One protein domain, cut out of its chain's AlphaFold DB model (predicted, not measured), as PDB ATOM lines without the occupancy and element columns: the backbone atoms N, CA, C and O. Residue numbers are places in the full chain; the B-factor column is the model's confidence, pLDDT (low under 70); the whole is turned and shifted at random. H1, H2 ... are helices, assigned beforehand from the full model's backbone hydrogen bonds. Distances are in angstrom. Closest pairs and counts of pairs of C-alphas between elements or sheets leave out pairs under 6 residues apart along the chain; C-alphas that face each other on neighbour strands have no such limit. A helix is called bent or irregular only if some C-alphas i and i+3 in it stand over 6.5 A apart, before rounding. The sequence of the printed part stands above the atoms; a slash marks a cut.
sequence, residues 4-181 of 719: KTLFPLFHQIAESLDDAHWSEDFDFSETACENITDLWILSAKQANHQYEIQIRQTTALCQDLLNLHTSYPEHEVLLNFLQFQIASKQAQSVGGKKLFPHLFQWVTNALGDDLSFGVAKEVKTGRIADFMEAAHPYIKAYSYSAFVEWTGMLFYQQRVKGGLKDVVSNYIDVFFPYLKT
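AT A GLANCE: This is residues 4 to 181 of the 719 residues of the protein "CHAT domain-containing protein" of Mucilaginibacter sp. F39-2 (UniProt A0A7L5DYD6). H5 runs through the middle of a bundle of helices, with H3, H4, H6 and H8 around it; the five are up and down, each running against the one before it in the chain. H1 and H2 pack at one end of the longest axis, on H4 and H3, while H9 and H10 lie beyond H8 at the other end, and H7 packs across H5 and H8. The printed part has 178 residues with ten named helices, H1 to H10 in chain order, and no named strand; the class is all helix. It is compact, with a radius of gyration of the C-alphas of 15.6 A, and rounded, spanning 44 by 36 by 28 A.

IN THESE COORDINATES: H1 is residues 8 to 13, starting at C-alpha 8 at (86.504, 122.960, 91.613), and H2 is residues 20 to 23. H3 is residues 30 to 46, 24.3 A long, and H4 is residues 51 to 71, 30.7 A. H5, residues 73 to 96, is 34.3 A long and irregular, with C-alphas 74 and 77 8.1 A apart. H6 is residues 100 to 109 and H7 residues 127 to 133. H8, residues 137 to 161, is 35.9 A long and irregular, with C-alphas 141 and 144 7.6 A apart and a kink of 42 degrees near residue 144. H9 is residues 165 to 174 and H10 residues 176 to 179, ending at C-alpha 179 at (121.250, 125.259, 80.814).

HOW THE PARTS SIT: H8 is the hub, touching five helices. It touches H5 at a steep tilt of 44 degrees, the same way, the closest C-alphas being Ser 88 and Trp 150, 4.9 A apart. H4 and H5 form a hairpin at a shallow tilt of 12 degrees, with the C-alphas of Cys 62 and Gln 83 closest at 5.7 A. H5 and H6 form another, at 15 degrees, with Ala 91 and Trp 106 closest, their C-alphas 5.0 A apart. H1 touches H4 through residues 56 to 64 of H4 alone; the C-alphas of Phe 10 and Ala 60 are closest, at 4.8 A. H8 and H9 only just touch, with 3 pairs of C-alphas within 8 A, the closest being Gln 158 and Lys 165 at 7.5 A. H1 and H8 are apart. Every O i to N i+4 pair is within hydrogen-bond range in H1, H3, H6, H7 and H9; the figures are 15 of 17 in H4, 18 of 20 in H5 and 19 of 21 in H8, and H2 and H10 are too short for such a pair.

THE WHOLE: The C-alphas farthest apart, those of Asp 18 and Asp 173, are 45.6 A apart. The printed part has no cut. The link from H6 to H7, residues 110 to 126, is long. Mean pLDDT of the printed part is 91.8; residues 49, 118 and 119 are under 70.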
ATOM      1  N   LYS A   4      87.757 116.435  89.875       95.50
ATOM      2  CA  LYS A   4      86.693 117.445  89.924       95.50
ATOM      3  C   LYS A   4      86.523 118.089  91.303       95.50
ATOM      4  O   LYS A   4      86.297 119.295  91.388       95.50
ATOM      5  N   THR A   5      86.608 117.307  92.372       96.00
ATOM      6  CA  THR A   5      86.426 117.804  93.741       96.00
ATOM      7  C   THR A   5      87.654 118.573  94.230       96.00
ATOM      8  O   THR A   5      87.499 119.532  94.984       96.00
ATOM      9  N   LEU A   6      88.858 118.186  93.797       96.75
ATOM     10  CA  LEU A   6      90.106 118.862  94.175       96.75
ATOM     11  C   LEU A   6      90.394 120.125  93.348       96.75
ATOM     12  O   LEU A   6      91.075 121.016  93.847       96.75
ATOM     13  N   PHE A   7      89.838 120.225  92.137       97.56
ATOM     14  CA  PHE A   7      90.000 121.363  91.223       97.56
ATOM     15  C   PHE A   7      88.651 122.016  90.848       97.56
ATOM     16  O   PHE A   7      88.277 122.058  89.668       97.56
ATOM     17  N   PRO A   8      87.869 122.496  91.837       97.31
ATOM     18  CA  PRO A   8      86.504 122.960  91.613       97.31
ATOM     19  C   PRO A   8      86.431 124.248  90.785       97.31
ATOM     20  O   PRO A   8      85.494 124.399  89.999       97.31
ATOM     21  N   LEU A   9      87.392 125.172  90.931       97.19
ATOM     22  CA  LEU A   9      87.401 126.420  90.166       97.19
ATOM     23  C   LEU A   9      87.723 126.136  88.700       97.19
ATOM     24  O   LEU A   9      87.061 126.666  87.806       97.19
ATOM     25  N   PHE A  10      88.726 125.293  88.442       97.25
ATOM     26  CA  PHE A  10      89.091 124.923  87.080       97.25
ATOM     27  C   PHE A  10      87.963 124.151  86.395       97.25
ATOM     28  O   PHE A  10      87.568 124.530  85.290       97.25
ATOM     29  N   HIS A  11      87.378 123.156  87.072       96.12
ATOM     30  CA  HIS A  11      86.223 122.420  86.558       96.12
ATOM     31  C   HIS A  11      85.065 123.367  86.219       96.12
ATOM     32  O   HIS A  11      84.503 123.247  85.137       96.12
ATOM     33  N   GLN A  12      84.737 124.335  87.087       94.81
ATOM     34  CA  GLN A  12      83.650 125.295  86.849       94.81
ATOM     35  C   GLN A  12      83.844 126.108  85.556       94.81
ATOM     36  O   GLN A  12      82.898 126.359  84.815       94.81
ATOM     37  N   ILE A  13      85.074 126.542  85.264       91.50
ATOM     38  CA  ILE A  13      85.360 127.320  84.046       91.50
ATOM     39  C   ILE A  13      85.474 126.409  82.816       91.50
ATOM     40  O   ILE A  13      85.174 126.833  81.699       91.50
ATOM     41  N   ALA A  14      85.896 125.161  83.009       89.50
ATOM     42  CA  ALA A  14      86.018 124.149  81.971       89.50
ATOM     43  C   ALA A  14      84.755 123.278  81.817       89.50
ATOM     44  O   ALA A  14      84.838 122.232  81.186       89.50
ATOM     45  N   GLU A  15      83.588 123.689  82.336       75.56
ATOM     46  CA  GLU A  15      82.353 122.876  82.371       75.56
ATOM     47  C   GLU A  15      81.890 122.348  81.001       75.56
ATOM     48  O   GLU A  15      81.165 121.358  80.935       75.56
ATOM     49  N   SER A  16      82.311 122.972  79.897       80.00
ATOM     50  CA  SER A  16      82.038 122.485  78.540       80.00
ATOM     51  C   SER A  16      82.867 121.260  78.124       80.00
ATOM     52  O   SER A  16      82.588 120.663  77.083       80.00
ATOM     53  N   LEU A  17      83.901 120.903  78.887       83.44
ATOM     54  CA  LEU A  17      84.791 119.773  78.636       83.44
ATOM     55  C   LEU A  17      84.236 118.515  79.322       83.44
ATOM     56  O   LEU A  17      84.539 118.243  80.483       83.44
ATOM     57  N   ASP A  18      83.424 117.754  78.589       84.81
ATOM     58  CA  ASP A  18      82.948 116.427  79.004       84.81
ATOM     59  C   ASP A  18      84.054 115.384  78.779       84.81
ATOM     60  O   ASP A  18      84.230 114.875  77.670       84.81
ATOM     61  N   ASP A  19      84.851 115.134  79.820       91.81
ATOM     62  CA  ASP A  19      86.015 114.249  79.768       91.81
ATOM     63  C   ASP A  19      86.068 113.307  80.985       91.81
ATOM     64  O   ASP A  19      85.756 113.689  82.118       91.81
ATOM     65  N   ALA A  20      86.457 112.051  80.742       90.06
ATOM     66  CA  ALA A  20      86.484 110.997  81.752       90.06
ATOM     67  C   ALA A  20      87.491 111.271  82.881       90.06
ATOM     68  O   ALA A  20      87.230 110.872  84.020       90.06
ATOM     69  N   HIS A  21      88.579 112.003  82.601       91.62
ATOM     70  CA  HIS A  21      89.619 112.297  83.589       91.62
ATOM     71  C   HIS A  21      89.078 113.085  84.794       91.62
ATOM     72  O   HIS A  21      89.594 112.938  85.896       91.62
ATOM     73  N   TRP A  22      87.991 113.859  84.656       93.75
ATOM     74  CA  TRP A  22      87.377 114.563  85.795       93.75
ATOM     75  C   TRP A  22      86.914 113.635  86.925       93.75
ATOM     76  O   TRP A  22      86.838 114.069  88.076       93.75
ATOM     77  N   SER A  23      86.583 112.383  86.592       94.25
ATOM     78  CA  SER A  23      86.097 111.373  87.542       94.25
ATOM     79  C   SER A  23      87.211 110.477  88.094       94.25
ATOM     80  O   SER A  23      86.929 109.595  88.904       94.25
ATOM     81  N   GLU A  24      88.455 110.660  87.650       94.94
ATOM     82  CA  GLU A  24      89.597 109.891  88.142       94.94
ATOM     83  C   GLU A  24      90.094 110.438  89.482       94.94
ATOM     84  O   GLU A  24      89.991 111.633  89.763       94.94
ATOM     85  N   ASP A  25      90.625 109.557  90.330       95.56
ATOM     86  CA  ASP A  25      91.219 109.945  91.608       95.56
ATOM     87  C   ASP A  25      92.534 110.703  91.383       95.56
ATOM     88  O   ASP A  25      93.423 110.228  90.679       95.56
ATOM     89  N   PHE A  26      92.692 111.854  92.041       96.12
ATOM     90  CA  PHE A  26      93.976 112.546  92.095       96.12
ATOM     91  C   PHE A  26      94.740 112.109  93.347       96.12
ATOM     92  O   PHE A  26      94.476 112.575  94.457       96.12
ATOM     93  N   ASP A  27      95.666 111.170  93.174       95.62
ATOM     94  CA  ASP A  27      96.481 110.581  94.242       95.62
ATOM     95  C   ASP A  27      97.928 111.104  94.250       95.62
ATOM     96  O   ASP A  27      98.804 110.502  94.873       95.62
ATOM     97  N   PHE A  28      98.176 112.221  93.557       97.19
ATOM     98  CA  PHE A  28      99.499 112.822  93.363       97.19
ATOM     99  C   PHE A  28     100.505 111.912  92.634       97.19
ATOM    100  O   PHE A  28     101.691 112.228  92.598       97.19
ATOM    101  N   SER A  29     100.065 110.803  92.030       97.12
ATOM    102  CA  SER A  29     100.917 109.976  91.174       97.12
ATOM    103  C   SER A  29     101.284 110.688  89.870       97.12
ATOM    104  O   SER A  29     100.712 111.716  89.502       97.12
ATOM    105  N   GLU A  30     102.244 110.119  89.140       97.06
ATOM    106  CA  GLU A  30     102.606 110.583  87.799       97.06
ATOM    107  C   GLU A  30     101.399 110.625  86.862       97.06
ATOM    108  O   GLU A  30     101.129 111.674  86.288       97.06
ATOM    109  N   THR A  31     100.610 109.552  86.815       97.00
ATOM    110  CA  THR A  31      99.405 109.473  85.980       97.00
ATOM    111  C   THR A  31      98.351 110.503  86.383       97.00
ATOM    112  O   THR A  31      97.800 111.180  85.525       97.00
ATOM    113  N   ALA A  32      98.109 110.710  87.681       96.50
ATOM    114  CA  ALA A  32      97.175 111.747  88.128       96.50
ATOM    115  C   ALA A  32      97.618 113.160  87.691       96.50
ATOM    116  O   ALA A  32      96.792 113.984  87.293       96.50
ATOM    117  N   CYS A  33      98.927 113.431  87.723       97.62
ATOM    118  CA  CYS A  33      99.510 114.691  87.259       97.62
ATOM    119  C   CYS A  33      99.444 114.849  85.726       97.62
ATOM    120  O   CYS A  33      99.219 115.954  85.221       97.62
ATOM    121  N   GLU A  34      99.612 113.757  84.976       97.00
ATOM    122  CA  GLU A  34      99.404 113.722  83.523       97.00
ATOM    123  C   GLU A  34      97.947 114.049  83.182       97.00
ATOM    124  O   GLU A  34      97.699 114.974  82.411       97.00
ATOM    125  N   ASN A  35      96.988 113.412  83.857       96.31
ATOM    126  CA  ASN A  35      95.556 113.615  83.637       96.31
ATOM    127  C   ASN A  35      95.115 115.075  83.819       96.31
ATOM    128  O   ASN A  35      94.391 115.614  82.982       96.31
ATOM    129  N   ILE A  36      95.548 115.751  84.894       96.88
ATOM    130  CA  ILE A  36      95.186 117.167  85.104       96.88
ATOM    131  C   ILE A  36      95.823 118.083  84.049       96.88
ATOM    132  O   ILE A  36      95.215 119.065  83.615       96.88
ATOM    133  N   THR A  37      97.029 117.745  83.589       96.25
ATOM    134  CA  THR A  37      97.721 118.493  82.532       96.25
ATOM    135  C   THR A  37      97.033 118.298  81.187       96.25
ATOM    136  O   THR A  37      96.826 119.268  80.457       96.25
ATOM    137  N   ASP A  38      96.612 117.073  80.880       95.62
ATOM    138  CA  ASP A  38      95.865 116.748  79.670       95.62
ATOM    139  C   ASP A  38      94.497 117.434  79.654       95.62
ATOM    140  O   ASP A  38      94.128 118.018  78.632       95.62
ATOM    141  N   LEU A  39      93.790 117.484  80.790       96.12
ATOM    142  CA  LEU A  39      92.560 118.269  80.934       96.12
ATOM    143  C   LEU A  39      92.784 119.751  80.606       96.12
ATOM    144  O   LEU A  39      91.997 120.336  79.859       96.12
ATOM    145  N   TRP A  40      93.873 120.355  81.093       95.62
ATOM    146  CA  TRP A  40      94.231 121.733  80.739       95.62
ATOM    147  C   TRP A  40      94.564 121.893  79.250       95.62
ATOM    148  O   TRP A  40      94.091 122.831  78.605       95.62
ATOM    149  N   ILE A  41      95.324 120.967  78.656       93.62
ATOM    150  CA  ILE A  41      95.639 121.001  77.219       93.62
ATOM    151  C   ILE A  41      94.355 120.903  76.383       93.62
ATOM    152  O   ILE A  41      94.202 121.619  75.388       93.62
ATOM    153  N   LEU A  42      93.430 120.022  76.762       93.38
ATOM    154  CA  LEU A  42      92.149 119.844  76.086       93.38
ATOM    155  C   LEU A  42      91.255 121.078  76.243       93.38
ATOM    156  O   LEU A  42      90.698 121.541  75.245       93.38
ATOM    157  N   SER A  43      91.175 121.662  77.443       91.44
ATOM    158  CA  SER A  43      90.400 122.886  77.678       91.44
ATOM    159  C   SER A  43      90.958 124.065  76.873       91.44
ATOM    160  O   SER A  43      90.199 124.798  76.234       91.44
ATOM    161  N   ALA A  44      92.287 124.201  76.814       88.06
ATOM    162  CA  ALA A  44      92.967 125.224  76.025       88.06
ATOM    163  C   ALA A  44      92.728 125.049  74.515       88.06
ATOM    164  O   ALA A  44      92.553 126.037  73.799       88.06
ATOM    165  N   LYS A  45      92.669 123.804  74.019       89.00
ATOM    166  CA  LYS A  45      92.288 123.502  72.627       89.00
ATOM    167  C   LYS A  45      90.822 123.847  72.351       89.00
ATOM    168  O   LYS A  45      90.537 124.456  71.321       89.00
ATOM    169  N   GLN A  46      89.902 123.506  73.259       87.38
ATOM    170  CA  GLN A  46      88.473 123.823  73.120       87.38
ATOM    171  C   GLN A  46      88.193 125.326  73.100       87.38
ATOM    172  O   GLN A  46      87.287 125.760  72.391       87.38
ATOM    173  N   ALA A  47      88.996 126.126  73.806       83.50
ATOM    174  CA  ALA A  47      88.893 127.580  73.757       83.50
ATOM    175  C   ALA A  47      89.107 128.153  72.337       83.50
ATOM    176  O   ALA A  47      88.834 129.327  72.124       83.50
ATOM    177  N   ASN A  48      89.571 127.361  71.356       74.19
ATOM    178  CA  ASN A  48      89.606 127.696  69.925       74.19
ATOM    179  C   ASN A  48      90.124 129.119  69.640       74.19
ATOM    180  O   ASN A  48      89.454 129.939  69.018       74.19
ATOM    181  N   HIS A  49      91.322 129.422  70.146       68.81
ATOM    182  CA  HIS A  49      91.985 130.731  70.045       68.81
ATOM    183  C   HIS A  49      91.395 131.876  70.897       68.81
ATOM    184  O   HIS A  49      91.990 132.955  70.925       68.81
ATOM    185  N   GLN A  50      90.338 131.646  71.682       80.12
ATOM    186  CA  GLN A  50      89.819 132.591  72.682       80.12
ATOM    187  C   GLN A  50      90.738 132.629  73.914       80.12
ATOM    188  O   GLN A  50      90.507 131.986  74.938       80.12
ATOM    189  N   TYR A  51      91.829 133.386  73.803       82.19
ATOM    190  CA  TYR A  51      92.888 133.437  74.815       82.19
ATOM    191  C   TYR A  51      92.400 133.932  76.186       82.19
ATOM    192  O   TYR A  51      92.947 133.514  77.199       82.19
ATOM    193  N   GLU A  52      91.367 134.777  76.246       83.25
ATOM    194  CA  GLU A  52      90.795 135.242  77.517       83.25
ATOM    195  C   GLU A  52      90.184 134.081  78.317       83.25
ATOM    196  O   GLU A  52      90.374 133.994  79.531       83.25
ATOM    197  N   ILE A  53      89.531 133.130  77.636       88.31
ATOM    198  CA  ILE A  53      89.024 131.904  78.268       88.31
ATOM    199  C   ILE A  53      90.189 131.054  78.766       88.31
ATOM    200  O   ILE A  53      90.184 130.625  79.918       88.31
ATOM    201  N   GLN A  54      91.217 130.870  77.937       90.62
ATOM    202  CA  GLN A  54      92.415 130.115  78.306       90.62
ATOM    203  C   GLN A  54      93.123 130.718  79.536       90.62
ATOM    204  O   GLN A  54      93.529 129.990  80.442       90.62
ATOM    205  N   ILE A  55      93.233 132.048  79.617       90.88
ATOM    206  CA  ILE A  55      93.800 132.758  80.775       90.88
ATOM    207  C   ILE A  55      92.958 132.504  82.025       90.88
ATOM    208  O   ILE A  55      93.518 132.198  83.079       90.88
ATOM    209  N   ARG A  56      91.626 132.587  81.924       92.44
ATOM    210  CA  ARG A  56      90.720 132.314  83.050       92.44
ATOM    211  C   ARG A  56      90.825 130.870  83.537       92.44
ATOM    212  O   ARG A  56      90.950 130.659  84.739       92.44
ATOM    213  N   GLN A  57      90.833 129.905  82.621       94.56
ATOM    214  CA  GLN A  57      91.020 128.481  82.920       94.56
ATOM    215  C   GLN A  57      92.344 128.233  83.653       94.56
ATOM    216  O   GLN A  57      92.362 127.625  84.717       94.56
ATOM    217  N   THR A  58      93.440 128.776  83.119       96.00
ATOM    218  CA  THR A  58      94.778 128.637  83.713       96.00
ATOM    219  C   THR A  58      94.846 129.288  85.096       96.00
ATOM    220  O   THR A  58      95.432 128.723  86.016       96.00
ATOM    221  N   THR A  59      94.211 130.452  85.270       96.00
ATOM    222  CA  THR A  59      94.166 131.162  86.561       96.00
ATOM    223  C   THR A  59      93.412 130.348  87.603       96.00
ATOM    224  O   THR A  59      93.896 130.202  88.719       96.00
ATOM    225  N   ALA A  60      92.265 129.774  87.234       96.88
ATOM    226  CA  ALA A  60      91.491 128.923  88.130       96.88
ATOM    227  C   ALA A  60      92.248 127.653  88.532       96.88
ATOM    228  O   ALA A  60      92.275 127.324  89.712       96.88
ATOM    229  N   LEU A  61      92.933 126.999  87.587       97.75
ATOM    230  CA  LEU A  61      93.762 125.829  87.885       97.75
ATOM    231  C   LEU A  61      94.925 126.166  88.825       97.75
ATOM    232  O   LEU A  61      95.142 125.464  89.809       97.75
ATOM    233  N   CYS A  62      95.640 127.266  88.578       97.69
ATOM    234  CA  CYS A  62      96.699 127.714  89.485       97.69
ATOM    235  C   CYS A  62      96.141 128.074  90.870       97.69
ATOM    236  O   CYS A  62      96.777 127.784  91.877       97.69
ATOM    237  N   GLN A  63      94.944 128.665  90.941       97.62
ATOM    238  CA  GLN A  63      94.309 128.990  92.216       97.62
ATOM    239  C   GLN A  63      93.913 127.732  92.998       97.62
ATOM    240  O   GLN A  63      94.110 127.689  94.210       97.62
ATOM    241  N   ASP A  64      93.384 126.709  92.324       98.19
ATOM    242  CA  ASP A  64      93.097 125.417  92.947       98.19
ATOM    243  C   ASP A  64      94.387 124.758  93.461       98.19
ATOM    244  O   ASP A  64      94.426 124.334  94.616       98.19
ATOM    245  N   LEU A  65      95.474 124.766  92.678       97.94
ATOM    246  CA  LEU A  65      96.790 124.284  93.124       97.94
ATOM    247  C   LEU A  65      97.267 125.015  94.390       97.94
ATOM    248  O   LEU A  65      97.627 124.357  95.365       97.94
ATOM    249  N   LEU A  66      97.183 126.352  94.420       96.44
ATOM    250  CA  LEU A  66      97.507 127.169  95.599       96.44
ATOM    251  C   LEU A  66      96.647 126.809  96.819       96.44
ATOM    252  O   LEU A  66      97.160 126.712  97.936       96.44
ATOM    253  N   ASN A  67      95.353 126.549  96.621       96.94
ATOM    254  CA  ASN A  67      94.457 126.124  97.699       96.94
ATOM    255  C   ASN A  67      94.855 124.746  98.261       96.94
ATOM    256  O   ASN A  67      94.753 124.517  99.473       96.94
ATOM    257  N   LEU A  68      95.352 123.837  97.413       97.44
ATOM    258  CA  LEU A  68      95.792 122.502  97.826       97.44
ATOM    259  C   LEU A  68      97.030 122.526  98.730       97.44
ATOM    260  O   LEU A  68      97.141 121.638  99.574       97.44
ATOM    261  N   HIS A  69      97.894 123.550  98.667       95.12
ATOM    262  CA  HIS A  69      99.057 123.665  99.568       95.12
ATOM    263  C   HIS A  69      98.678 123.650 101.053       95.12
ATOM    264  O   HIS A  69      99.426 123.130 101.878       95.12
ATOM    265  N   THR A  70      97.508 124.193 101.406       93.31
ATOM    266  CA  THR A  70      97.042 124.206 102.803       93.31
ATOM    267  C   THR A  70      96.609 122.814 103.269       93.31
ATOM    268  O   THR A  70      96.775 122.468 104.438       93.31
ATOM    269  N   SER A  71      96.049 122.019 102.357       95.94
ATOM    270  CA  SER A  71      95.476 120.702 102.660       95.94
ATOM    271  C   SER A  71      96.481 119.557 102.501       95.94
ATOM    272  O   SER A  71      96.307 118.525 103.143       95.94
ATOM    273  N   TYR A  72      97.515 119.746 101.674       96.94
ATOM    274  CA  TYR A  72      98.499 118.728 101.285       96.94
ATOM    275  C   TYR A  72      99.938 119.288 101.274       96.94
ATOM    276  O   TYR A  72     100.604 119.282 100.231       96.94
ATOM    277  N   PRO A  73     100.443 119.813 102.406       96.50
ATOM    278  CA  PRO A  73     101.770 120.430 102.474       96.50
ATOM    279  C   PRO A  73     102.913 119.461 102.128       96.50
ATOM    280  O   PRO A  73     103.953 119.877 101.627       96.50
ATOM    281  N   GLU A  74     102.736 118.155 102.334       96.88
ATOM    282  CA  GLU A  74     103.709 117.121 101.968       96.88
ATOM    283  C   GLU A  74     103.937 116.991 100.451       96.88
ATOM    284  O   GLU A  74     104.961 116.454 100.026       96.88
ATOM    285  N   HIS A  75     103.014 117.514  99.638       97.38
ATOM    286  CA  HIS A  75     103.086 117.528  98.177       97.38
ATOM    287  C   HIS A  75     103.470 118.907  97.611       97.38
ATOM    288  O   HIS A  75     103.370 119.121  96.404       97.38
ATOM    289  N   GLU A  76     103.953 119.832  98.449       97.12
ATOM    290  CA  GLU A  76     104.250 121.222  98.071       97.12
ATOM    291  C   GLU A  76     105.129 121.342  96.814       97.12
ATOM    292  O   GLU A  76     104.796 122.100  95.906       97.12
ATOM    293  N   VAL A  77     106.230 120.588  96.722       98.06
ATOM    294  CA  VAL A  77     107.149 120.666  95.568       98.06
ATOM    295  C   VAL A  77     106.458 120.234  94.270       98.06
ATOM    296  O   VAL A  77     106.675 120.845  93.227       98.06
ATOM    297  N   LEU A  78     105.591 119.219  94.330       98.44
ATOM    298  CA  LEU A  78     104.834 118.737  93.173       98.44
ATOM    299  C   LEU A  78     103.755 119.732  92.741       98.44
ATOM    300  O   LEU A  78     103.626 119.999  91.549       98.44
ATOM    301  N   LEU A  79     103.016 120.305  93.692       98.38
ATOM    302  CA  LEU A  79     101.997 121.321  93.417       98.38
ATOM    303  C   LEU A  79     102.619 122.587  92.808       98.38
ATOM    304  O   LEU A  79     102.159 123.061  91.769       98.38
ATOM    305  N   ASN A  80     103.732 123.053  93.385       98.31
ATOM    306  CA  ASN A  80     104.530 124.150  92.834       98.31
ATOM    307  C   ASN A  80     105.026 123.824  91.415       98.31
ATOM    308  O   ASN A  80     105.029 124.697  90.548       98.31
ATOM    309  N   PHE A  81     105.437 122.577  91.159       98.62
ATOM    310  CA  PHE A  81     105.912 122.163  89.842       98.62
ATOM    311  C   PHE A  81     104.792 122.132  88.791       98.62
ATOM    312  O   PHE A  81     104.990 122.622  87.680       98.62
ATOM    313  N   LEU A  82     103.607 121.616  89.136       98.44
ATOM    314  CA  LEU A  82     102.437 121.649  88.251       98.44
ATOM    315  C   LEU A  82     102.078 123.091  87.875       98.44
ATOM    316  O   LEU A  82     101.907 123.398  86.693       98.44
ATOM    317  N   GLN A  83     102.047 123.994  88.860       98.25
ATOM    318  CA  GLN A  83     101.834 125.421  88.617       98.25
ATOM    319  C   GLN A  83     102.909 125.990  87.683       98.25
ATOM    320  O   GLN A  83     102.573 126.658  86.705       98.25
ATOM    321  N   PHE A  84     104.188 125.701  87.946       98.50
ATOM    322  CA  PHE A  84     105.310 126.150  87.124       98.50
ATOM    323  C   PHE A  84     105.171 125.696  85.668       98.50
ATOM    324  O   PHE A  84     105.269 126.514  84.755       98.50
ATOM    325  N   GLN A  85     104.885 124.417  85.431       98.00
ATOM    326  CA  GLN A  85     104.723 123.852  84.092       98.00
ATOM    327  C   GLN A  85     103.536 124.471  83.342       98.00
ATOM    328  O   GLN A  85     103.691 124.912  82.201       98.00
ATOM    329  N   ILE A  86     102.363 124.543  83.978       97.56
ATOM    330  CA  ILE A  86     101.142 125.099  83.376       97.56
ATOM    331  C   ILE A  86     101.332 126.587  83.049       97.56
ATOM    332  O   ILE A  86     101.054 127.025  81.929       97.56
ATOM    333  N   ALA A  87     101.872 127.362  83.992       97.44
ATOM    334  CA  ALA A  87     102.148 128.780  83.792       97.44
ATOM    335  C   ALA A  87     103.207 129.014  82.703       97.44
ATOM    336  O   ALA A  87     103.065 129.950  81.922       97.44
ATOM    337  N   SER A  88     104.221 128.152  82.587       97.06
ATOM    338  CA  SER A  88     105.259 128.253  81.546       97.06
ATOM    339  C   SER A  88     104.702 127.997  80.148       97.06
ATOM    340  O   SER A  88     104.983 128.757  79.218       97.06
ATOM    341  N   LYS A  89     103.821 127.001  79.999       95.50
ATOM    342  CA  LYS A  89     103.098 126.760  78.740       95.50
ATOM    343  C   LYS A  89     102.155 127.901  78.397       95.50
ATOM    344  O   LYS A  89     102.060 128.313  77.238       95.50
ATOM    345  N   GLN A  90     101.481 128.458  79.399       95.25
ATOM    346  CA  GLN A  90     100.648 129.633  79.198       95.25
ATOM    347  C   GLN A  90     101.486 130.850  78.791       95.25
ATOM    348  O   GLN A  90     101.104 131.535  77.843       95.25
ATOM    349  N   ALA A  91     102.638 131.082  79.432       94.88
ATOM    350  CA  ALA A  91     103.601 132.126  79.080       94.88
ATOM    351  C   ALA A  91     104.055 131.980  77.622       94.88
ATOM    352  O   ALA A  91     104.018 132.947  76.866       94.88
ATOM    353  N   GLN A  92     104.382 130.764  77.188       93.31
ATOM    354  CA  GLN A  92     104.735 130.476  75.800       93.31
ATOM    355  C   GLN A  92     103.583 130.791  74.835       93.31
ATOM    356  O   GLN A  92     103.791 131.427  73.801       93.31
ATOM    357  N   SER A  93     102.352 130.404  75.186       91.00
ATOM    358  CA  SER A  93     101.161 130.674  74.374       91.00
ATOM    359  C   SER A  93     100.900 132.175  74.215       91.00
ATOM    360  O   SER A  93     100.722 132.662  73.094       91.00
ATOM    361  N   VAL A  94     100.916 132.936  75.316       88.69
ATOM    362  CA  VAL A  94     100.697 134.391  75.279       88.69
ATOM    363  C   VAL A  94     101.886 135.133  74.671       88.69
ATOM    364  O   VAL A  94     101.680 136.123  73.977       88.69
ATOM    365  N   GLY A  95     103.113 134.638  74.860       86.50
ATOM    366  CA  GLY A  95     104.338 135.187  74.281       86.50
ATOM    367  C   GLY A  95     104.391 135.015  72.765       86.50
ATOM    368  O   GLY A  95     104.682 135.976  72.051       86.50
ATOM    369  N   GLY A  96     104.003 133.842  72.255       83.50
ATOM    370  CA  GLY A  96     103.844 133.593  70.818       83.50
ATOM    371  C   GLY A  96     102.775 134.484  70.176       83.50
ATOM    372  O   GLY A  96     102.952 134.952  69.054       83.50
ATOM    373  N   LYS A  97     101.708 134.796  70.925       77.94
ATOM    374  CA  LYS A  97     100.670 135.773  70.550       77.94
ATOM    375  C   LYS A  97     101.039 137.228  70.868       77.94
ATOM    376  O   LYS A  97     100.253 138.120  70.581       77.94
ATOM    377  N   LYS A  98     102.212 137.472  71.466       74.75
ATOM    378  CA  LYS A  98     102.743 138.802  71.817       74.75
ATOM    379  C   LYS A  98     101.837 139.617  72.746       74.75
ATOM    380  O   LYS A  98     101.849 140.844  72.743       74.75
ATOM    381  N   LEU A  99     101.089 138.928  73.602       74.88
ATOM    382  CA  LEU A  99     100.257 139.527  74.640       74.88
ATOM    383  C   LEU A  99     101.116 139.846  75.875       74.88
ATOM    384  O   LEU A  99     101.013 139.193  76.912       74.88
ATOM    385  N   PHE A 100     102.006 140.832  75.749       75.75
ATOM    386  CA  PHE A 100     103.060 141.112  76.733       75.75
ATOM    387  C   PHE A 100     102.590 141.378  78.176       75.75
ATOM    388  O   PHE A 100     103.256 140.888  79.088       75.75
ATOM    389  N   PRO A 101     101.461 142.077  78.433       71.44
ATOM    390  CA  PRO A 101     100.959 142.220  79.804       71.44
ATOM    391  C   PRO A 101     100.673 140.862  80.458       71.44
ATOM    392  O   PRO A 101     101.009 140.625  81.616       71.44
ATOM    393  N   HIS A 102     100.126 139.921  79.685       84.44
ATOM    394  CA  HIS A 102      99.896 138.556  80.144       84.44
ATOM    395  C   HIS A 102     101.188 137.733  80.196       84.44
ATOM    396  O   HIS A 102     101.302 136.853  81.043       84.44
ATOM    397  N   LEU A 103     102.173 138.009  79.339       89.38
ATOM    398  CA  LEU A 103     103.471 137.334  79.398       89.38
ATOM    399  C   LEU A 103     104.177 137.602  80.734       89.38
ATOM    400  O   LEU A 103     104.584 136.649  81.394       89.38
ATOM    401  N   PHE A 104     104.245 138.865  81.171       88.75
ATOM    402  CA  PHE A 104     104.771 139.224  82.495       88.75
ATOM    403  C   PHE A 104     104.066 138.450  83.615       88.75
ATOM    404  O   PHE A 104     104.715 137.837  84.466       88.75
ATOM    405  N   GLN A 105     102.733 138.442  83.573       88.81
ATOM    406  CA  GLN A 105     101.897 137.749  84.544       88.81
ATOM    407  C   GLN A 105     102.247 136.262  84.631       88.81
ATOM    408  O   GLN A 105     102.430 135.736  85.719       88.81
ATOM    409  N   TRP A 106     102.362 135.568  83.499       94.62
ATOM    410  CA  TRP A 106     102.572 134.121  83.507       94.62
ATOM    411  C   TRP A 106     104.018 133.716  83.796       94.62
ATOM    412  O   TRP A 106     104.233 132.709  84.466       94.62
ATOM    413  N   VAL A 107     105.003 134.529  83.398       95.06
ATOM    414  CA  VAL A 107     106.405 134.329  83.805       95.06
ATOM    415  C   VAL A 107     106.554 134.443  85.325       95.06
ATOM    416  O   VAL A 107     107.243 133.621  85.929       95.06
ATOM    417  N   THR A 108     105.891 135.421  85.951       94.31
ATOM    418  CA  THR A 108     105.935 135.626  87.411       94.31
ATOM    419  C   THR A 108     105.072 134.618  88.173       94.31
ATOM    420  O   THR A 108     105.542 134.045  89.153       94.31
ATOM    421  N   ASN A 109     103.860 134.319  87.695       95.38
ATOM    422  CA  ASN A 109     102.969 133.320  88.297       95.38
ATOM    423  C   ASN A 109     103.569 131.915  88.300       95.38
ATOM    424  O   ASN A 109     103.213 131.122  89.162       95.38
ATOM    425  N   ALA A 110     104.485 131.589  87.385       97.00
ATOM    426  CA  ALA A 110     105.161 130.295  87.401       97.00
ATOM    427  C   ALA A 110     105.950 130.045  88.703       97.00
ATOM    428  O   ALA A 110     106.163 128.897  89.076       97.00
ATOM    429  N   LEU A 111     106.365 131.105  89.407       96.38
ATOM    430  CA  LEU A 111     107.185 131.030  90.622       96.38
ATOM    431  C   LEU A 111     106.635 131.886  91.778       96.38
ATOM    432  O   LEU A 111     107.344 132.105  92.759       96.38
ATOM    433  N   GLY A 112     105.409 132.395  91.674       94.69
ATOM    434  CA  GLY A 112     104.781 133.265  92.673       94.69
ATOM    435  C   GLY A 112     103.518 132.650  93.271       94.69
ATOM    436  O   GLY A 112     102.951 131.721  92.706       94.69
ATOM    437  N   ASP A 113     103.063 133.195  94.398       93.44
ATOM    438  CA  ASP A 113     101.800 132.779  95.038       93.44
ATOM    439  C   ASP A 113     100.664 133.784  94.803       93.44
ATOM    440  O   ASP A 113      99.499 133.490  95.056       93.44
ATOM    441  N   ASP A 114     100.992 134.979  94.306       90.25
ATOM    442  CA  ASP A 114     100.013 136.004  93.969       90.25
ATOM    443  C   ASP A 114      99.647 135.943  92.480       90.25
ATOM    444  O   ASP A 114     100.417 136.359  91.609       90.25
ATOM    445  N   LEU A 115      98.436 135.459  92.193       89.88
ATOM    446  CA  LEU A 115      97.869 135.387  90.843       89.88
ATOM    447  C   LEU A 115      97.161 136.683  90.405       89.88
ATOM    448  O   LEU A 115      96.615 136.727  89.300       89.88
ATOM    449  N   SER A 116      97.167 137.743  91.221       82.81
ATOM    450  CA  SER A 116      96.558 139.037  90.887       82.81
ATOM    451  C   SER A 116      97.266 139.728  89.713       82.81
ATOM    452  O   SER A 116      98.413 139.417  89.392       82.81
ATOM    453  N   PHE A 117      96.592 140.675  89.054       73.44
ATOM    454  CA  PHE A 117      97.155 141.500  87.970       73.44
ATOM    455  C   PHE A 117      97.977 142.690  88.508       73.44
ATOM    456  O   PHE A 117      97.808 143.830  88.078       73.44
ATOM    457  N   GLY A 118      98.841 142.440  89.493       66.62
ATOM    458  CA  GLY A 118      99.723 143.450  90.076       66.62
ATOM    459  C   GLY A 118     100.998 143.684  89.256       66.62
ATOM    460  O   GLY A 118     101.572 142.750  88.700       66.62
ATOM    461  N   VAL A 119     101.476 144.935  89.236       63.62
ATOM    462  CA  VAL A 119     102.788 145.308  88.662       63.62
ATOM    463  C   VAL A 119     103.969 144.924  89.563       63.62
ATOM    464  O   VAL A 119     105.092 144.802  89.083       63.62
ATOM    465  N   ALA A 120     103.725 144.700  90.858       72.81
ATOM    466  CA  ALA A 120     104.718 144.241  91.824       72.81
ATOM    467  C   ALA A 120     104.353 142.834  92.305       72.81
ATOM    468  O   ALA A 120     103.247 142.624  92.802       72.81
ATOM    469  N   LYS A 121     105.279 141.883  92.152       82.12
ATOM    470  CA  LYS A 121     105.088 140.477  92.523       82.12
ATOM    471  C   LYS A 121     106.326 139.912  93.197       82.12
ATOM    472  O   LYS A 121     107.448 140.210  92.792       82.12
ATOM    473  N   GLU A 122     106.107 139.057  94.187       88.62
ATOM    474  CA  GLU A 122     107.162 138.236  94.772       88.62
ATOM    475  C   GLU A 122     107.398 137.000  93.893       88.62
ATOM    476  O   GLU A 122     106.468 136.248  93.600       88.62
ATOM    477  N   VAL A 123     108.648 136.792  93.468       92.62
ATOM    478  CA  VAL A 123     109.056 135.666  92.615       92.62
ATOM    479  C   VAL A 123     110.022 134.778  93.396       92.62
ATOM    480  O   VAL A 123     111.131 135.195  93.730       92.62
ATOM    481  N   LYS A 124     109.625 133.534  93.673       94.69
ATOM    482  CA  LYS A 124     110.384 132.577  94.490       94.69
ATOM    483  C   LYS A 124     111.306 131.720  93.621       94.69
ATOM    484  O   LYS A 124     111.044 130.540  93.391       94.69
ATOM    485  N   THR A 125     112.407 132.300  93.143       93.19
ATOM    486  CA  THR A 125     113.351 131.620  92.228       93.19
ATOM    487  C   THR A 125     113.976 130.344  92.801       93.19
ATOM    488  O   THR A 125     114.324 129.446  92.036       93.19
ATOM    489  N   GLY A 126     114.041 130.210  94.132       93.88
ATOM    490  CA  GLY A 126     114.503 128.995  94.814       93.88
ATOM    491  C   GLY A 126     113.734 127.724  94.429       93.88
ATOM    492  O   GLY A 126     114.341 126.659  94.373       93.88
ATOM    493  N   ARG A 127     112.453 127.839  94.038       95.81
ATOM    494  CA  ARG A 127     111.621 126.699  93.608       95.81
ATOM    495  C   ARG A 127     112.225 125.915  92.441       95.81
ATOM    496  O   ARG A 127     112.050 124.706  92.362       95.81
ATOM    497  N   ILE A 128     112.958 126.581  91.543       96.31
ATOM    498  CA  ILE A 128     113.593 125.909  90.399       96.31
ATOM    499  C   ILE A 128     114.613 124.871  90.886       96.31
ATOM    500  O   ILE A 128     114.678 123.778  90.327       96.31
ATOM    501  N   ALA A 129     115.385 125.181  91.934       95.12
ATOM    502  CA  ALA A 129     116.333 124.230  92.510       95.12
ATOM    503  C   ALA A 129     115.599 123.020  93.109       95.12
ATOM    504  O   ALA A 129     115.965 121.883  92.812       95.12
ATOM    505  N   ASP A 130     114.505 123.262  93.839       96.56
ATOM    506  CA  ASP A 130     113.672 122.198  94.410       96.56
ATOM    507  C   ASP A 130     113.146 121.246  93.323       96.56
ATOM    508  O   ASP A 130     113.155 120.028  93.503       96.56
ATOM    509  N   PHE A 131     112.736 121.775  92.164       97.00
ATOM    510  CA  PHE A 131     112.261 120.961  91.038       97.00
ATOM    511  C   PHE A 131     113.365 120.087  90.440       97.00
ATOM    512  O   PHE A 131     113.122 118.924  90.123       97.00
ATOM    513  N   MET A 132     114.576 120.631  90.299       92.75
ATOM    514  CA  MET A 132     115.719 119.905  89.735       92.75
ATOM    515  C   MET A 132     116.225 118.796  90.669       92.75
ATOM    516  O   MET A 132     116.752 117.786  90.200       92.75
ATOM    517  N   GLU A 133     116.054 118.960  91.983       94.81
ATOM    518  CA  GLU A 133     116.444 117.971  92.997       94.81
ATOM    519  C   GLU A 133     115.332 116.957  93.320       94.81
ATOM    520  O   GLU A 133     115.592 115.907  93.921       94.81
ATOM    521  N   ALA A 134     114.091 117.230  92.909       96.50
ATOM    522  CA  ALA A 134     112.942 116.415  93.268       96.50
ATOM    523  C   ALA A 134     113.037 114.974  92.739       96.50
ATOM    524  O   ALA A 134     113.314 114.691  91.570       96.50
ATOM    525  N   ALA A 135     112.719 114.015  93.611       96.56
ATOM    526  CA  ALA A 135     112.739 112.599  93.257       96.56
ATOM    527  C   ALA A 135     111.478 112.122  92.513       96.56
ATOM    528  O   ALA A 135     111.509 111.016  91.962       96.56
ATOM    529  N   HIS A 136     110.406 112.925  92.515       97.81
ATOM    530  CA  HIS A 136     109.084 112.556  92.008       97.81
ATOM    531  C   HIS A 136     109.125 112.212  90.504       97.81
ATOM    532  O   HIS A 136     109.677 113.009  89.739       97.81
ATOM    533  N   PRO A 137     108.544 111.079  90.056       97.62
ATOM    534  CA  PRO A 137     108.629 110.635  88.660       97.62
ATOM    535  C   PRO A 137     108.141 111.681  87.653       97.62
ATOM    536  O   PRO A 137     108.889 112.045  86.750       97.62
ATOM    537  N   TYR A 138     106.968 112.272  87.907       98.00
ATOM    538  CA  TYR A 138     106.412 113.338  87.068       98.00
ATOM    539  C   TYR A 138     107.366 114.533  86.917       98.00
ATOM    540  O   TYR A 138     107.652 114.987  85.814       98.00
ATOM    541  N   ILE A 139     107.940 115.020  88.025       98.06
ATOM    542  CA  ILE A 139     108.850 116.172  87.984       98.06
ATOM    543  C   ILE A 139     110.105 115.813  87.182       98.06
ATOM    544  O   ILE A 139     110.552 116.591  86.347       98.06
ATOM    545  N   LYS A 140     110.654 114.607  87.352       96.19
ATOM    546  CA  LYS A 140     111.806 114.151  86.559       96.19
ATOM    547  C   LYS A 140     111.507 114.054  85.066       96.19
ATOM    548  O   LYS A 140     112.385 114.368  84.268       96.19
ATOM    549  N   ALA A 141     110.302 113.628  84.698       95.25
ATOM    550  CA  ALA A 141     109.896 113.502  83.304       95.25
ATOM    551  C   ALA A 141     109.735 114.868  82.610       95.25
ATOM    552  O   ALA A 141     110.099 115.004  81.441       95.25
ATOM    553  N   TYR A 142     109.242 115.888  83.327       95.69
ATOM    554  CA  TYR A 142     108.816 117.157  82.719       95.69
ATOM    555  C   TYR A 142     109.618 118.402  83.139       95.69
ATOM    556  O   TYR A 142     109.466 119.456  82.522       95.69
ATOM    557  N   SER A 143     110.476 118.326  84.161       94.50
ATOM    558  CA  SER A 143     111.197 119.497  84.703       94.50
ATOM    559  C   SER A 143     112.067 120.200  83.677       94.50
ATOM    560  O   SER A 143     112.055 121.426  83.610       94.50
ATOM    561  N   TYR A 144     112.766 119.438  82.839       92.69
ATOM    562  CA  TYR A 144     113.601 119.992  81.781       92.69
ATOM    563  C   TYR A 144     112.793 120.841  80.785       92.69
ATOM    564  O   TYR A 144     113.149 121.992  80.534       92.69
ATOM    565  N   SER A 145     111.705 120.296  80.231       92.81
ATOM    566  CA  SER A 145     110.934 120.996  79.200       92.81
ATOM    567  C   SER A 145     110.252 122.235  79.771       92.81
ATOM    568  O   SER A 145     110.351 123.307  79.179       92.81
ATOM    569  N   ALA A 146     109.661 122.128  80.967       95.75
ATOM    570  CA  ALA A 146     109.085 123.271  81.670       95.75
ATOM    571  C   ALA A 146     110.139 124.354  81.964       95.75
ATOM    572  O   ALA A 146     109.891 125.538  81.743       95.75
ATOM    573  N   PHE A 147     111.337 123.957  82.404       96.38
ATOM    574  CA  PHE A 147     112.438 124.878  82.687       96.38
ATOM    575  C   PHE A 147     112.903 125.634  81.440       96.38
ATOM    576  O   PHE A 147     113.098 126.850  81.496       96.38
ATOM    577  N   VAL A 148     113.058 124.944  80.309       95.81
ATOM    578  CA  VAL A 148     113.468 125.560  79.041       95.81
ATOM    579  C   VAL A 148     112.384 126.487  78.490       95.81
ATOM    580  O   VAL A 148     112.699 127.611  78.093       95.81
ATOM    581  N   GLU A 149     111.118 126.059  78.508       95.19
ATOM    582  CA  GLU A 149     109.968 126.878  78.097       95.19
ATOM    583  C   GLU A 149     109.897 128.176  78.919       95.19
ATOM    584  O   GLU A 149     109.825 129.273  78.354       95.19
ATOM    585  N   TRP A 150     109.994 128.062  80.247       97.06
ATOM    586  CA  TRP A 150     110.000 129.211  81.147       97.06
ATOM    587  C   TRP A 150     111.190 130.134  80.892       97.06
ATOM    588  O   TRP A 150     111.016 131.343  80.751       97.06
ATOM    589  N   THR A 151     112.394 129.567  80.779       96.94
ATOM    590  CA  THR A 151     113.631 130.316  80.532       96.94
ATOM    591  C   THR A 151     113.527 131.127  79.247       96.94
ATOM    592  O   THR A 151     113.812 132.325  79.237       96.94
ATOM    593  N   GLY A 152     113.081 130.500  78.155       95.69
ATOM    594  CA  GLY A 152     112.905 131.191  76.884       95.69
ATOM    595  C   GLY A 152     111.959 132.384  77.010       95.69
ATOM    596  O   GLY A 152     112.255 133.453  76.476       95.69
ATOM    597  N   MET A 153     110.863 132.232  77.755       95.62
ATOM    598  CA  MET A 153     109.875 133.292  77.966       95.62
ATOM    599  C   MET A 153     110.321 134.374  78.951       95.62
ATOM    600  O   MET A 153     110.011 135.541  78.715       95.62
ATOM    601  N   LEU A 154     111.091 134.036  79.990       95.69
ATOM    602  CA  LEU A 154     111.713 135.008  80.892       95.69
ATOM    603  C   LEU A 154     112.611 135.967  80.103       95.69
ATOM    604  O   LEU A 154     112.442 137.183  80.181       95.69
ATOM    605  N   PHE A 155     113.535 135.424  79.306       95.19
ATOM    606  CA  PHE A 155     114.457 136.249  78.524       95.19
ATOM    607  C   PHE A 155     113.765 136.942  77.351       95.19
ATOM    608  O   PHE A 155     114.140 138.060  77.006       95.19
ATOM    609  N   TYR A 156     112.724 136.341  76.767       92.00
ATOM    610  CA  TYR A 156     111.904 137.023  75.767       92.00
ATOM    611  C   TYR A 156     111.168 138.232  76.363       92.00
ATOM    612  O   TYR A 156     111.225 139.319  75.789       92.00
ATOM    613  N   GLN A 157     110.538 138.070  77.532       89.38
ATOM    614  CA  GLN A 157     109.878 139.157  78.256       89.38
ATOM    615  C   GLN A 157     110.872 140.256  78.628       89.38
ATOM    616  O   GLN A 157     110.597 141.429  78.381       89.38
ATOM    617  N   GLN A 158     112.030 139.884  79.179       86.88
ATOM    618  CA  GLN A 158     113.047 140.850  79.578       86.88
ATOM    619  C   GLN A 158     113.580 141.634  78.373       86.88
ATOM    620  O   GLN A 158     113.625 142.858  78.406       86.88
ATOM    621  N   ARG A 159     113.893 140.947  77.268       83.81
ATOM    622  CA  ARG A 159     114.358 141.583  76.028       83.81
ATOM    623  C   ARG A 159     113.343 142.569  75.444       83.81
ATOM    624  O   ARG A 159     113.737 143.574  74.871       83.81
ATOM    625  N   VAL A 160     112.048 142.259  75.512       77.25
ATOM    626  CA  VAL A 160     111.013 143.079  74.857       77.25
ATOM    627  C   VAL A 160     110.469 144.188  75.765       77.25
ATOM    628  O   VAL A 160     109.936 145.170  75.253       77.25
ATOM    629  N   LYS A 161     110.536 144.032  77.095       75.00
ATOM    630  CA  LYS A 161     109.868 144.936  78.052       75.00
ATOM    631  C   LYS A 161     110.736 145.446  79.207       75.00
ATOM    632  O   LYS A 161     110.228 146.254  79.975       75.00
ATOM    633  N   GLY A 162     111.977 144.987  79.376       72.88
ATOM    634  CA  GLY A 162     112.906 145.532  80.380       72.88
ATOM    635  C   GLY A 162     112.558 145.275  81.862       72.88
ATOM    636  O   GLY A 162     113.111 145.941  82.739       72.88
ATOM    637  N   GLY A 163     111.661 144.325  82.174       73.19
ATOM    638  CA  GLY A 163     111.273 143.949  83.546       73.19
ATOM    639  C   GLY A 163     111.862 142.625  84.078       73.19
ATOM    640  O   GLY A 163     112.216 141.733  83.320       73.19
ATOM    641  N   LEU A 164     111.857 142.442  85.411       83.31
ATOM    642  CA  LEU A 164     112.373 141.248  86.128       83.31
ATOM    643  C   LEU A 164     113.910 141.125  86.183       83.31
ATOM    644  O   LEU A 164     114.452 140.020  86.222       83.31
ATOM    645  N   LYS A 165     114.624 142.254  86.239       81.69
ATOM    646  CA  LYS A 165     116.097 142.302  86.304       81.69
ATOM    647  C   LYS A 165     116.696 141.438  87.415       81.69
ATOM    648  O   LYS A 165     117.647 140.701  87.160       81.69
ATOM    649  N   ASP A 166     116.124 141.490  88.616       85.00
ATOM    650  CA  ASP A 166     116.624 140.728  89.768       85.00
ATOM    651  C   ASP A 166     116.483 139.218  89.546       85.00
ATOM    652  O   ASP A 166     117.394 138.444  89.843       85.00
ATOM    653  N   VAL A 167     115.365 138.800  88.942       91.44
ATOM    654  CA  VAL A 167     115.097 137.398  88.593       91.44
ATOM    655  C   VAL A 167     116.083 136.915  87.534       91.44
ATOM    656  O   VAL A 167     116.640 135.828  87.666       91.44
ATOM    657  N   VAL A 168     116.334 137.722  86.499       93.12
ATOM    658  CA  VAL A 168     117.282 137.386  85.427       93.12
ATOM    659  C   VAL A 168     118.718 137.329  85.949       93.12
ATOM    660  O   VAL A 168     119.446 136.398  85.612       93.12
ATOM    661  N   SER A 169     119.112 138.265  86.812       89.62
ATOM    662  CA  SER A 169     120.444 138.269  87.431       89.62
ATOM    663  C   SER A 169     120.654 137.008  88.273       89.62
ATOM    664  O   SER A 169     121.619 136.276  88.064       89.62
ATOM    665  N   ASN A 170     119.683 136.672  89.131       92.31
ATOM    666  CA  ASN A 170     119.710 135.428  89.899       92.31
ATOM    667  C   ASN A 170     119.743 134.182  88.997       92.31
ATOM    668  O   ASN A 170     120.460 133.225  89.287       92.31
ATOM    669  N   TYR A 171     119.004 134.199  87.884       95.81
ATOM    670  CA  TYR A 171     119.011 133.104  86.923       95.81
ATOM    671  C   TYR A 171     120.392 132.876  86.302       95.81
ATOM    672  O   TYR A 171     120.835 131.729  86.210       95.81
ATOM    673  N   ILE A 172     121.069 133.943  85.870       95.62
ATOM    674  CA  ILE A 172     122.403 133.844  85.267       95.62
ATOM    675  C   ILE A 172     123.401 133.239  86.257       95.62
ATOM    676  O   ILE A 172     124.160 132.342  85.883       95.62
ATOM    677  N   ASP A 173     123.351 133.662  87.517       92.69
ATOM    678  CA  ASP A 173     124.277 133.185  88.543       92.69
ATOM    679  C   ASP A 173     124.041 131.715  88.920       92.69
ATOM    680  O   ASP A 173     124.995 130.959  89.117       92.69
ATOM    681  N   VAL A 174     122.774 131.294  89.014       94.62
ATOM    682  CA  VAL A 174     122.407 129.994  89.599       94.62
ATOM    683  C   VAL A 174     122.078 128.938  88.541       94.62
ATOM    684  O   VAL A 174     122.564 127.809  88.618       94.62
ATOM    685  N   PHE A 175     121.263 129.274  87.540       95.69
ATOM    686  CA  PHE A 175     120.623 128.289  86.657       95.69
ATOM    687  C   PHE A 175     121.224 128.232  85.247       95.69
ATOM    688  O   PHE A 175     121.219 127.170  84.617       95.69
ATOM    689  N   PHE A 176     121.823 129.316  84.746       96.69
ATOM    690  CA  PHE A 176     122.504 129.301  83.445       96.69
ATOM    691  C   PHE A 176     123.627 128.245  83.331       96.69
ATOM    692  O   PHE A 176     123.739 127.612  82.272       96.69
ATOM    693  N   PRO A 177     124.427 127.956  84.385       94.81
ATOM    694  CA  PRO A 177     125.407 126.875  84.344       94.81
ATOM    695  C   PRO A 177     124.817 125.489  84.074       94.81
ATOM    696  O   PRO A 177     125.523 124.652  83.515       94.81
ATOM    697  N   TYR A 178     123.557 125.248  84.441       92.25
ATOM    698  CA  TYR A 178     122.846 124.018  84.105       92.25
ATOM    699  C   TYR A 178     122.412 124.033  82.635       92.25
ATOM    700  O   TYR A 178     122.780 123.128  81.881       92.25
ATOM    701  N   LEU A 179     121.742 125.108  82.191       94.38
ATOM    702  CA  LEU A 179     121.250 125.259  80.814       94.38
ATOM    703  C   LEU A 179     122.348 125.035  79.760       94.38
ATOM    704  O   LEU A 179     122.143 124.305  78.791       94.38
ATOM    705  N   LYS A 180     123.542 125.602  79.967       93.31
ATOM    706  CA  LYS A 180     124.660 125.497  79.009       93.31
ATOM    707  C   LYS A 180     125.174 124.067  78.786       93.31
ATOM    708  O   LYS A 180     125.893 123.831  77.820       93.31
ATOM    709  N   THR A 181     124.845 123.117  79.664       91.19
ATOM    710  CA  THR A 181     125.263 121.709  79.523       91.19
ATOM    711  C   THR A 181     124.310 120.887  78.654       91.19
ATOM    712  O   THR A 181     124.705 119.861  78.099       91.19
TER     713      THR A 181